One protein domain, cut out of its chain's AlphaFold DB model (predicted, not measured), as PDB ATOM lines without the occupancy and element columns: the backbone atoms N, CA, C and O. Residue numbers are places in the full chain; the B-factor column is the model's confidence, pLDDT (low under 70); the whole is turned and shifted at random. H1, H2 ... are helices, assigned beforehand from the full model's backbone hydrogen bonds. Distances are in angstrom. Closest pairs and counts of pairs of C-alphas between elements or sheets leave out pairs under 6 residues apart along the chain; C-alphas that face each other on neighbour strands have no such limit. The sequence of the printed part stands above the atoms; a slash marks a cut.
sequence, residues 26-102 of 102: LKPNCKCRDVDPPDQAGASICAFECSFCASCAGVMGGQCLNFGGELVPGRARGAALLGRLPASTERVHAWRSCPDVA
ATOM      1  N   LEU A  26     206.060 202.798 195.084       85.25
ATOM      2  CA  LEU A  26     205.964 201.691 196.033       85.25
ATOM      3  C   LEU A  26     205.657 202.252 197.426       85.25
ATOM      4  O   LEU A  26     206.423 203.065 197.942       85.25
ATOM      5  N   LYS A  27     204.525 201.845 198.012       89.25
ATOM      6  CA  LYS A  27     204.107 202.271 199.357       89.25
ATOM      7  C   LYS A  27     205.029 201.611 200.393       89.25
ATOM      8  O   LYS A  27     205.168 200.390 200.324       89.25
ATOM      9  N   PRO A  28     205.623 202.367 201.336       89.12
ATOM     10  CA  PRO A  28     206.653 201.838 202.229       89.12
ATOM     11  C   PRO A  28     206.089 200.963 203.340       89.12
ATOM     12  O   PRO A  28     206.806 200.138 203.886       89.12
ATOM     13  N   ASN A  29     204.816 201.152 203.687       91.25
ATOM     14  CA  ASN A  29     204.277 200.678 204.946       91.25
ATOM     15  C   ASN A  29     202.948 199.918 204.794       91.25
ATOM     16  O   ASN A  29     202.232 200.032 203.795       91.25
ATOM     17  N   CYS A  30     202.612 199.135 205.816       92.19
ATOM     18  CA  CYS A  30     201.309 198.514 205.969       92.19
ATOM     19  C   CYS A  30     200.345 199.581 206.462       92.19
ATOM     20  O   CYS A  30     200.535 200.129 207.549       92.19
ATOM     21  N   LYS A  31     199.260 199.808 205.722       92.31
ATOM     22  CA  LYS A  31     198.283 200.844 206.072       92.31
ATOM     23  C   LYS A  31     197.644 200.663 207.455       92.31
ATOM     24  O   LYS A  31     197.183 201.644 208.024       92.31
ATOM     25  N   CYS A  32     197.633 199.445 207.998       91.81
ATOM     26  CA  CYS A  32     197.053 199.171 209.312       91.81
ATOM     27  C   CYS A  32     197.998 199.368 210.494       91.81
ATOM     28  O   CYS A  32     197.543 199.763 211.558       91.81
ATOM     29  N   ARG A  33     199.286 199.046 210.341       88.56
ATOM     30  CA  ARG A  33     200.211 198.928 211.487       88.56
ATOM     31  C   ARG A  33     201.506 199.709 211.326       88.56
ATOM     32  O   ARG A  33     202.367 199.624 212.185       88.56
ATOM     33  N   ASP A  34     201.660 200.410 210.207       89.00
ATOM     34  CA  ASP A  34     202.851 201.191 209.877       89.00
ATOM     35  C   ASP A  34     204.187 200.429 209.965       89.00
ATOM     36  O   ASP A  34     205.255 200.998 210.142       89.00
ATOM     37  N   VAL A  35     204.133 199.111 209.807       87.00
ATOM     38  CA  VAL A  35     205.314 198.263 209.603       87.00
ATOM     39  C   VAL A  35     205.728 198.307 208.138       87.00
ATOM     40  O   VAL A  35     204.928 198.766 207.331       87.00
ATOM     41  N   ASP A  36     206.903 197.794 207.776       85.06
ATOM     42  CA  ASP A  36     207.416 197.806 206.397       85.06
ATOM     43  C   ASP A  36     207.095 196.491 205.651       85.06
ATOM     44  O   ASP A  36     207.852 195.528 205.759       85.06
ATOM     45  N   PRO A  37     205.972 196.381 204.906       67.88
ATOM     46  CA  PRO A  37     205.602 195.196 204.159       67.88
ATOM     47  C   PRO A  37     206.199 195.069 202.749       67.88
ATOM     48  O   PRO A  37     206.343 193.923 202.349       67.88
ATOM     49  N   PRO A  38     206.518 196.113 201.946       63.00
ATOM     50  CA  PRO A  38     206.783 195.920 200.511       63.00
ATOM     51  C   PRO A  38     208.007 195.036 200.218       63.00
ATOM     52  O   PRO A  38     208.115 194.488 199.120       63.00
ATOM     53  N   ASP A  39     208.863 194.855 201.224       61.50
ATOM     54  CA  ASP A  39     210.092 194.071 201.161       61.50
ATOM     55  C   ASP A  39     209.986 192.750 201.954       61.50
ATOM     56  O   ASP A  39     210.920 191.949 201.964       61.50
ATOM     57  N   GLN A  40     208.845 192.493 202.608       64.62
ATOM     58  CA  GLN A  40     208.594 191.271 203.374       64.62
ATOM     59  C   GLN A  40     207.792 190.246 202.573       64.62
ATOM     60  O   GLN A  40     206.812 190.558 201.891       64.62
ATOM     61  N   ALA A  41     208.188 188.978 202.700       66.50
ATOM     62  CA  ALA A  41     207.449 187.863 202.129       66.50
ATOM     63  C   ALA A  41     205.996 187.859 202.645       66.50
ATOM     64  O   ALA A  41     205.751 187.923 203.848       66.50
ATOM     65  N   GLY A  42     205.029 187.783 201.728       73.50
ATOM     66  CA  GLY A  42     203.603 187.715 202.067       73.50
ATOM     67  C   GLY A  42     202.882 189.062 202.184       73.50
ATOM     68  O   GLY A  42     201.709 189.091 202.556       73.50
ATOM     69  N   ALA A  43     203.525 190.183 201.847       86.50
ATOM     70  CA  ALA A  43     202.801 191.436 201.661       86.50
ATOM     71  C   ALA A  43     201.779 191.337 200.523       86.50
ATOM     72  O   ALA A  43     202.026 190.700 199.499       86.50
ATOM     73  N   SER A  44     200.628 191.977 200.707       91.81
ATOM     74  CA  SER A  44     199.530 191.979 199.744       91.81
ATOM     75  C   SER A  44     199.160 193.401 199.338       91.81
ATOM     76  O   SER A  44     199.178 194.315 200.167       91.81
ATOM     77  N   ILE A  45     198.811 193.581 198.065       92.38
ATOM     78  CA  ILE A  45     198.395 194.860 197.491       92.38
ATOM     79  C   ILE A  45     197.016 194.760 196.837       92.38
ATOM     80  O   ILE A  45     196.645 193.700 196.340       92.38
ATOM     81  N   CYS A  46     196.265 195.862 196.800       92.50
ATOM     82  CA  CYS A  46     195.058 195.966 195.967       92.50
ATOM     83  C   CYS A  46     195.321 196.734 194.662       92.50
ATOM     84  O   CYS A  46     196.381 197.333 194.486       92.50
ATOM     85  N   ALA A  47     194.323 196.797 193.773       90.69
ATOM     86  CA  ALA A  47     194.394 197.542 192.508       90.69
ATOM     87  C   ALA A  47     194.647 199.058 192.667       90.69
ATOM     88  O   ALA A  47     195.169 199.694 191.761       90.69
ATOM     89  N   PHE A  48     194.312 199.631 193.828       90.94
ATOM     90  CA  PHE A  48     194.622 201.024 194.188       90.94
ATOM     91  C   PHE A  48     195.944 201.153 194.958       90.94
ATOM     92  O   PHE A  48     196.199 202.165 195.610       90.94
ATOM     93  N   GLU A  49     196.768 200.103 194.938       89.69
ATOM     94  CA  GLU A  49     198.100 200.062 195.538       89.69
ATOM     95  C   GLU A  49     198.105 200.327 197.057       89.69
ATOM     96  O   GLU A  49     199.079 200.831 197.616       89.69
ATOM     97  N   CYS A  50     197.021 199.984 197.764       91.38
ATOM     98  CA  CYS A  50     197.090 199.858 199.221       91.38
ATOM     99  C   CYS A  50     197.970 198.663 199.567       91.38
ATOM    100  O   CYS A  50     197.732 197.592 199.024       91.38
ATOM    101  N   SER A  51     198.925 198.836 200.480       91.75
ATOM    102  CA  SER A  51     199.809 197.765 200.941       91.75
ATOM    103  C   SER A  51     199.423 197.302 202.346       91.75
ATOM    104  O   SER A  51     199.180 198.128 203.236       91.75
ATOM    105  N   PHE A  52     199.362 195.984 202.541       92.00
ATOM    106  CA  PHE A  52     199.073 195.334 203.818       92.00
ATOM    107  C   PHE A  52     200.058 194.187 204.062       92.00
ATOM    108  O   PHE A  52     200.407 193.441 203.151       92.00
ATOM    109  N   CYS A  53     200.505 194.021 205.306       90.56
ATOM    110  CA  CYS A  53     201.303 192.860 205.702       90.56
ATOM    111  C   CYS A  53     200.458 191.574 205.697       90.56
ATOM    112  O   CYS A  53     199.235 191.641 205.843       90.56
ATOM    113  N   ALA A  54     201.123 190.416 205.637       89.38
ATOM    114  CA  ALA A  54     200.486 189.096 205.611       89.38
ATOM    115  C   ALA A  54     199.418 188.897 206.701       89.38
ATOM    116  O   ALA A  54     198.324 188.424 206.410       89.38
ATOM    117  N   SER A  55     199.696 189.309 207.944       90.19
ATOM    118  CA  SER A  55     198.751 189.114 209.049       90.19
ATOM    119  C   SER A  55     197.467 189.937 208.881       90.19
ATOM    120  O   SER A  55     196.374 189.391 208.994       90.19
ATOM    121  N   CYS A  56     197.573 191.225 208.530       91.56
ATOM    122  CA  CYS A  56     196.411 192.060 208.219       91.56
ATOM    123  C   CYS A  56     195.627 191.513 207.024       91.56
ATOM    124  O   CYS A  56     194.412 191.379 207.122       91.56
ATOM    125  N   ALA A  57     196.302 191.143 205.933       91.62
ATOM    126  CA  ALA A  57     195.638 190.579 204.758       91.62
ATOM    127  C   ALA A  57     194.870 189.282 205.083       91.62
ATOM    128  O   ALA A  57     193.765 189.086 204.574       91.62
ATOM    129  N   GLY A  58     195.421 188.442 205.967       90.69
ATOM    130  CA  GLY A  58     194.776 187.222 206.453       90.69
ATOM    131  C   GLY A  58     193.485 187.496 207.226       90.69
ATOM    132  O   GLY A  58     192.447 186.928 206.898       90.69
ATOM    133  N   VAL A  59     193.516 188.417 208.196       92.19
ATOM    134  CA  VAL A  59     192.314 188.785 208.975       92.19
ATOM    135  C   VAL A  59     191.263 189.485 208.105       92.19
ATOM    136  O   VAL A  59     190.066 189.327 208.318       92.19
ATOM    137  N   MET A  60     191.700 190.217 207.081       91.75
ATOM    138  CA  MET A  60     190.825 190.877 206.111       91.75
ATOM    139  C   MET A  60     190.208 189.910 205.082       91.75
ATOM    140  O   MET A  60     189.480 190.358 204.197       91.75
ATOM    141  N   GLY A  61     190.519 188.610 205.143       91.12
ATOM    142  CA  GLY A  61     189.980 187.610 204.216       91.12
ATOM    143  C   GLY A  61     190.373 187.859 202.757       91.12
ATOM    144  O   GLY A  61     189.616 187.524 201.851       91.12
ATOM    145  N   GLY A  62     191.522 188.500 202.520       90.06
ATOM    146  CA  GLY A  62     191.960 188.854 201.169       90.06
ATOM    147  C   GLY A  62     191.206 190.032 200.542       90.06
ATOM    148  O   GLY A  62     191.312 190.232 199.335       90.06
ATOM    149  N   GLN A  63     190.474 190.839 201.319       93.75
ATOM    150  CA  GLN A  63     189.725 191.986 200.798       93.75
ATOM    151  C   GLN A  63     190.197 193.314 201.397       93.75
ATOM    152  O   GLN A  63     190.254 193.505 202.606       93.75
ATOM    153  N   CYS A  64     190.530 194.278 200.545       93.75
ATOM    154  CA  CYS A  64     191.010 195.589 200.953       93.75
ATOM    155  C   CYS A  64     189.894 196.381 201.634       93.75
ATOM    156  O   CYS A  64     188.960 196.830 200.978       93.75
ATOM    157  N   LEU A  65     190.031 196.656 202.928       90.38
ATOM    158  CA  LEU A  65     189.018 197.404 203.674       90.38
ATOM    159  C   LEU A  65     188.828 198.834 203.176       90.38
ATOM    160  O   LEU A  65     187.717 199.339 203.247       90.38
ATOM    161  N   ASN A  66     189.872 199.464 202.628       89.94
ATOM    162  CA  ASN A  66     189.792 200.832 202.115       89.94
ATOM    163  C   ASN A  66     188.880 200.944 200.887       89.94
ATOM    164  O   ASN A  66     188.076 201.864 200.811       89.94
ATOM    165  N   PHE A  67     189.012 200.028 199.925       91.69
ATOM    166  CA  PHE A  67     188.382 200.163 198.602       91.69
ATOM    167  C   PHE A  67     187.488 198.979 198.203       91.69
ATOM    168  O   PHE A  67     186.873 199.019 197.146       91.69
ATOM    169  N   GLY A  68     187.420 197.921 199.012       91.00
ATOM    170  CA  GLY A  68     186.623 196.714 198.759       91.00
ATOM    171  C   GLY A  68     187.191 195.753 197.707       91.00
ATOM    172  O   GLY A  68     186.582 194.723 197.436       91.00
ATOM    173  N   GLY A  69     188.338 196.074 197.102       92.75
ATOM    174  CA  GLY A  69     188.978 195.238 196.082       92.75
ATOM    175  C   GLY A  69     189.758 194.054 196.655       92.75
ATOM    176  O   GLY A  69     190.082 194.030 197.839       92.75
ATOM    177  N   GLU A  70     190.108 193.100 195.799       95.81
ATOM    178  CA  GLU A  70     190.938 191.943 196.152       95.81
ATOM    179  C   GLU A  70     192.352 192.365 196.592       95.81
ATOM    180  O   GLU A  70     192.940 193.314 196.057       95.81
ATOM    181  N   LEU A  71     192.888 191.661 197.588       94.38
ATOM    182  CA  LEU A  71     194.284 191.699 197.991       94.38
ATOM    183  C   LEU A  71     195.014 190.532 197.339       94.38
ATOM    184  O   LEU A  71     194.754 189.372 197.645       94.38
ATOM    185  N   VAL A  72     195.970 190.859 196.480       92.19
ATOM    186  CA  VAL A  72     196.827 189.881 195.813       92.19
ATOM    187  C   VAL A  72     198.249 189.986 196.357       92.19
ATOM    188  O   VAL A  72     198.642 191.068 196.803       92.19
ATOM    189  N   PRO A  73     199.060 188.916 196.305       89.44
ATOM    190  CA  PRO A  73     200.464 188.991 196.687       89.44
ATOM    191  C   PRO A  73     201.183 190.128 195.950       89.44
ATOM    192  O   PRO A  73     201.205 190.186 194.716       89.44
ATOM    193  N   GLY A  74     201.767 191.047 196.717       79.31
ATOM    194  CA  GLY A  74     202.591 192.122 196.190       79.31
ATOM    195  C   GLY A  74     203.862 191.543 195.582       79.31
ATOM    196  O   GLY A  74     204.529 190.702 196.184       79.31
ATOM    197  N   ARG A  75     204.217 191.984 194.374       71.81
ATOM    198  CA  ARG A  75     205.524 191.644 193.803       71.81
ATOM    199  C   ARG A  75     206.565 192.575 194.405       71.81
ATOM    200  O   ARG A  75     206.471 193.789 194.230       71.81
ATOM    201  N   ALA A  76     207.559 192.001 195.076       74.94
ATOM    202  CA  ALA A  76     208.702 192.756 195.565       74.94
ATOM    203  C   ALA A  76     209.428 193.431 194.392       74.94
ATOM    204  O   ALA A  76     209.628 192.833 193.325       74.94
ATOM    205  N   ARG A  77     209.843 194.685 194.587       80.94
ATOM    206  CA  ARG A  77     210.758 195.348 193.658       80.94
ATOM    207  C   ARG A  77     212.121 194.671 193.802       80.94
ATOM    208  O   ARG A  77     212.658 194.597 194.898       80.94
ATOM    209  N   GLY A  78     212.677 194.164 192.700       82.62
ATOM    210  CA  GLY A  78     213.985 193.503 192.733       82.62
ATOM    211  C   GLY A  78     215.065 194.414 193.328       82.62
ATOM    212  O   GLY A  78     215.064 195.619 193.072       82.62
ATOM    213  N   ALA A  79     216.007 193.844 194.085       82.69
ATOM    214  CA  ALA A  79     217.005 194.597 194.856       82.69
ATOM    215  C   ALA A  79     217.787 195.634 194.024       82.69
ATOM    216  O   ALA A  79     217.978 196.767 194.456       82.69
ATOM    217  N   ALA A  80     218.161 195.289 192.786       84.38
ATOM    218  CA  ALA A  80     218.860 196.201 191.874       84.38
ATOM    219  C   ALA A  80     218.044 197.459 191.510       84.38
ATOM    220  O   ALA A  80     218.616 198.502 191.187       84.38
ATOM    221  N   LEU A  81     216.710 197.374 191.556       84.06
ATOM    222  CA  LEU A  81     215.817 198.497 191.284       84.06
ATOM    223  C   LEU A  81     215.560 199.350 192.524       84.06
ATOM    224  O   LEU A  81     215.316 200.537 192.351       84.06
ATOM    225  N   LEU A  82     215.655 198.808 193.744       81.31
ATOM    226  CA  LEU A  82     215.432 199.580 194.977       81.31
ATOM    227  C   LEU A  82     216.433 200.731 195.148       81.31
ATOM    228  O   LEU A  82     216.054 201.795 195.621       81.31
ATOM    229  N   GLY A  83     217.680 200.574 194.694       82.50
ATOM    230  CA  GLY A  83     218.667 201.663 194.742       82.50
ATOM    231  C   GLY A  83     218.389 202.809 193.759       82.50
ATOM    232  O   GLY A  83     218.747 203.950 194.025       82.50
ATOM    233  N   ARG A  84     217.749 202.522 192.617       83.75
ATOM    234  CA  ARG A  84     217.433 203.525 191.576       83.75
ATOM    235  C   ARG A  84     216.038 204.116 191.736       83.75
ATOM    236  O   ARG A  84     215.796 205.262 191.382       83.75
ATOM    237  N   LEU A  85     215.120 203.289 192.213       83.81
ATOM    238  CA  LEU A  85     213.715 203.568 192.433       83.81
ATOM    239  C   LEU A  85     213.415 203.074 193.852       83.81
ATOM    240  O   LEU A  85     212.944 201.942 194.011       83.81
ATOM    241  N   PRO A  86     213.729 203.863 194.890       82.88
ATOM    242  CA  PRO A  86     213.422 203.476 196.260       82.88
ATOM    243  C   PRO A  86     211.908 203.439 196.499       82.88
ATOM    244  O   PRO A  86     211.104 203.931 195.692       82.88
ATOM    245  N   ALA A  87     211.500 202.803 197.598       85.00
ATOM    246  CA  ALA A  87     210.147 202.980 198.112       85.00
ATOM    247  C   ALA A  87     209.895 204.464 198.422       85.00
ATOM    248  O   ALA A  87     210.831 205.231 198.657       85.00
ATOM    249  N   SER A  88     208.628 204.876 198.398       86.25
ATOM    250  CA  SER A  88     208.269 206.215 198.864       86.25
ATOM    251  C   SER A  88     208.686 206.379 200.325       86.25
ATOM    252  O   SER A  88     208.559 205.446 201.107       86.25
ATOM    253  N   THR A  89     209.138 207.566 200.715       88.62
ATOM    254  CA  THR A  89     209.375 207.903 202.127       88.62
ATOM    255  C   THR A  89     208.085 208.293 202.849       88.62
ATOM    256  O   THR A  89     208.061 208.399 204.072       88.62
ATOM    257  N   GLU A  90     207.005 208.524 202.101       90.75
ATOM    258  CA  GLU A  90     205.703 208.880 202.648       90.75
ATOM    259  C   GLU A  90     204.972 207.633 203.149       90.75
ATOM    260  O   GLU A  90     204.539 206.780 202.365       90.75
ATOM    261  N   ARG A  91     204.824 207.548 204.472       91.62
ATOM    262  CA  ARG A  91     204.008 206.532 205.135       91.62
ATOM    263  C   ARG A  91     202.537 206.898 205.017       91.62
ATOM    264  O   ARG A  91     202.144 208.048 205.191       91.62
ATOM    265  N   VAL A  92     201.715 205.902 204.711       90.75
ATOM    266  CA  VAL A  92     200.283 206.080 204.488       90.75
ATOM    267  C   VAL A  92     199.493 205.153 205.396       90.75
ATOM    268  O   VAL A  92     199.781 203.965 205.479       90.75
ATOM    269  N   HIS A  93     198.440 205.663 206.024       92.12
ATOM    270  CA  HIS A  93     197.582 204.868 206.905       92.12
ATOM    271  C   HIS A  93     196.253 204.520 206.224       92.12
ATOM    272  O   HIS A  93     195.901 205.058 205.161       92.12
ATOM    273  N   ALA A  94     195.550 203.537 206.775       88.06
ATOM    274  CA  ALA A  94     194.184 203.225 206.393       88.06
ATOM    275  C   ALA A  94     193.267 204.353 206.876       88.06
ATOM    276  O   ALA A  94     193.431 204.869 207.976       88.06
ATOM    277  N   TRP A  95     192.315 204.748 206.035       90.00
ATOM    278  CA  TRP A  95     191.289 205.724 206.412       90.00
ATOM    279  C   TRP A  95     190.033 205.039 206.958       90.00
ATOM    280  O   TRP A  95     189.202 205.675 207.599       90.00
ATOM    281  N   ARG A  96     189.897 203.733 206.709       88.19
ATOM    282  CA  ARG A  96     188.935 202.865 207.381       88.19
ATOM    283  C   ARG A  96     189.622 202.108 208.503       88.19
ATOM    284  O   ARG A  96     190.821 201.843 208.435       88.19
ATOM    285  N   SER A  97     188.835 201.742 209.506       87.00
ATOM    286  CA  SER A  97     189.294 200.976 210.658       87.00
ATOM    287  C   SER A  97     189.920 199.659 210.216       87.00
ATOM    288  O   SER A  97     189.338 198.917 209.422       87.00
ATOM    289  N   CYS A  98     191.107 199.379 210.738       87.56
ATOM    290  CA  CYS A  98     191.739 198.082 210.576       87.56
ATOM    291  C   CYS A  98     191.229 197.106 211.638       87.56
ATOM    292  O   CYS A  98     190.846 197.541 212.723       87.56
ATOM    293  N   PRO A  99     191.204 195.802 211.330       79.62
ATOM    294  CA  PRO A  99     190.835 194.798 212.306       79.62
ATOM    295  C   PRO A  99     191.945 194.677 213.352       79.62
ATOM    296  O   PRO A  99     193.122 194.874 213.033       79.62
ATOM    297  N   ASP A 100     191.569 194.326 214.577       77.31
ATOM    298  CA  ASP A 100     192.535 194.012 215.623       77.31
ATOM    299  C   ASP A 100     193.271 192.726 215.248       77.31
ATOM    300  O   ASP A 100     192.710 191.628 215.237       77.31
ATOM    301  N   VAL A 101     194.539 192.883 214.880       66.00
ATOM    302  CA  VAL A 101     195.452 191.777 214.604       66.00
ATOM    303  C   VAL A 101     196.430 191.719 215.767       66.00
ATOM    304  O   VAL A 101     197.307 192.582 215.853       66.00
ATOM    305  N   ALA A 102     196.224 190.743 216.656       55.56
ATOM    306  CA  ALA A 102     197.123 190.433 217.768       55.56
ATOM    307  C   ALA A 102     198.540 190.076 217.286       55.56
ATOM    308  O   ALA A 102     198.672 189.508 216.172       55.56
TER     309      ALA A 102
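Overview. This is residues 26 to 102 of the 102 residues of an uncharacterized protein of Gammaproteobacteria bacterium (UniProt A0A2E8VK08). There is little regular structure: this is a fold of loops, with residues 26 to 53 looped through the middle, the short helix H1 beside them and the still shorter H2 far off at one end of the longest axis. Residues 60 to 78 run out along one side to H2, and residues 83 to 102 fold back along the other side. The printed part has 77 residues, with two named helices, H1 then H2, and no named strand; its class is all helix, though only 10 residues are in named elements. It is compact, with a radius of gyration of the C-alphas of 11.8 A and spans of 34 by 24 by 21 A.

Along the chain. The printed part begins at Leu 26, C-alpha (205.964, 201.691, 196.033). H1, residues 54 to 59, starts at C-alpha 54 (200.486, 189.096, 205.611) and is 8.8 A long. H2, residues 79 to 82, ends at C-alpha 82 (215.432, 199.580, 194.977).

Arrangement. H1 and H2 are apart. In H1 every O i to N i+4 pair is within hydrogen-bond range; H2 is too short for such a pair.

Size, cuts and confidence. The farthest C-alphas, of Arg 84 and Asp 100, are 35.9 A apart. The link from H1 to H2 is long, 19 residues. The printed part has no cut. Residues 37 to 41 and 101 to 102 have pLDDT under 70.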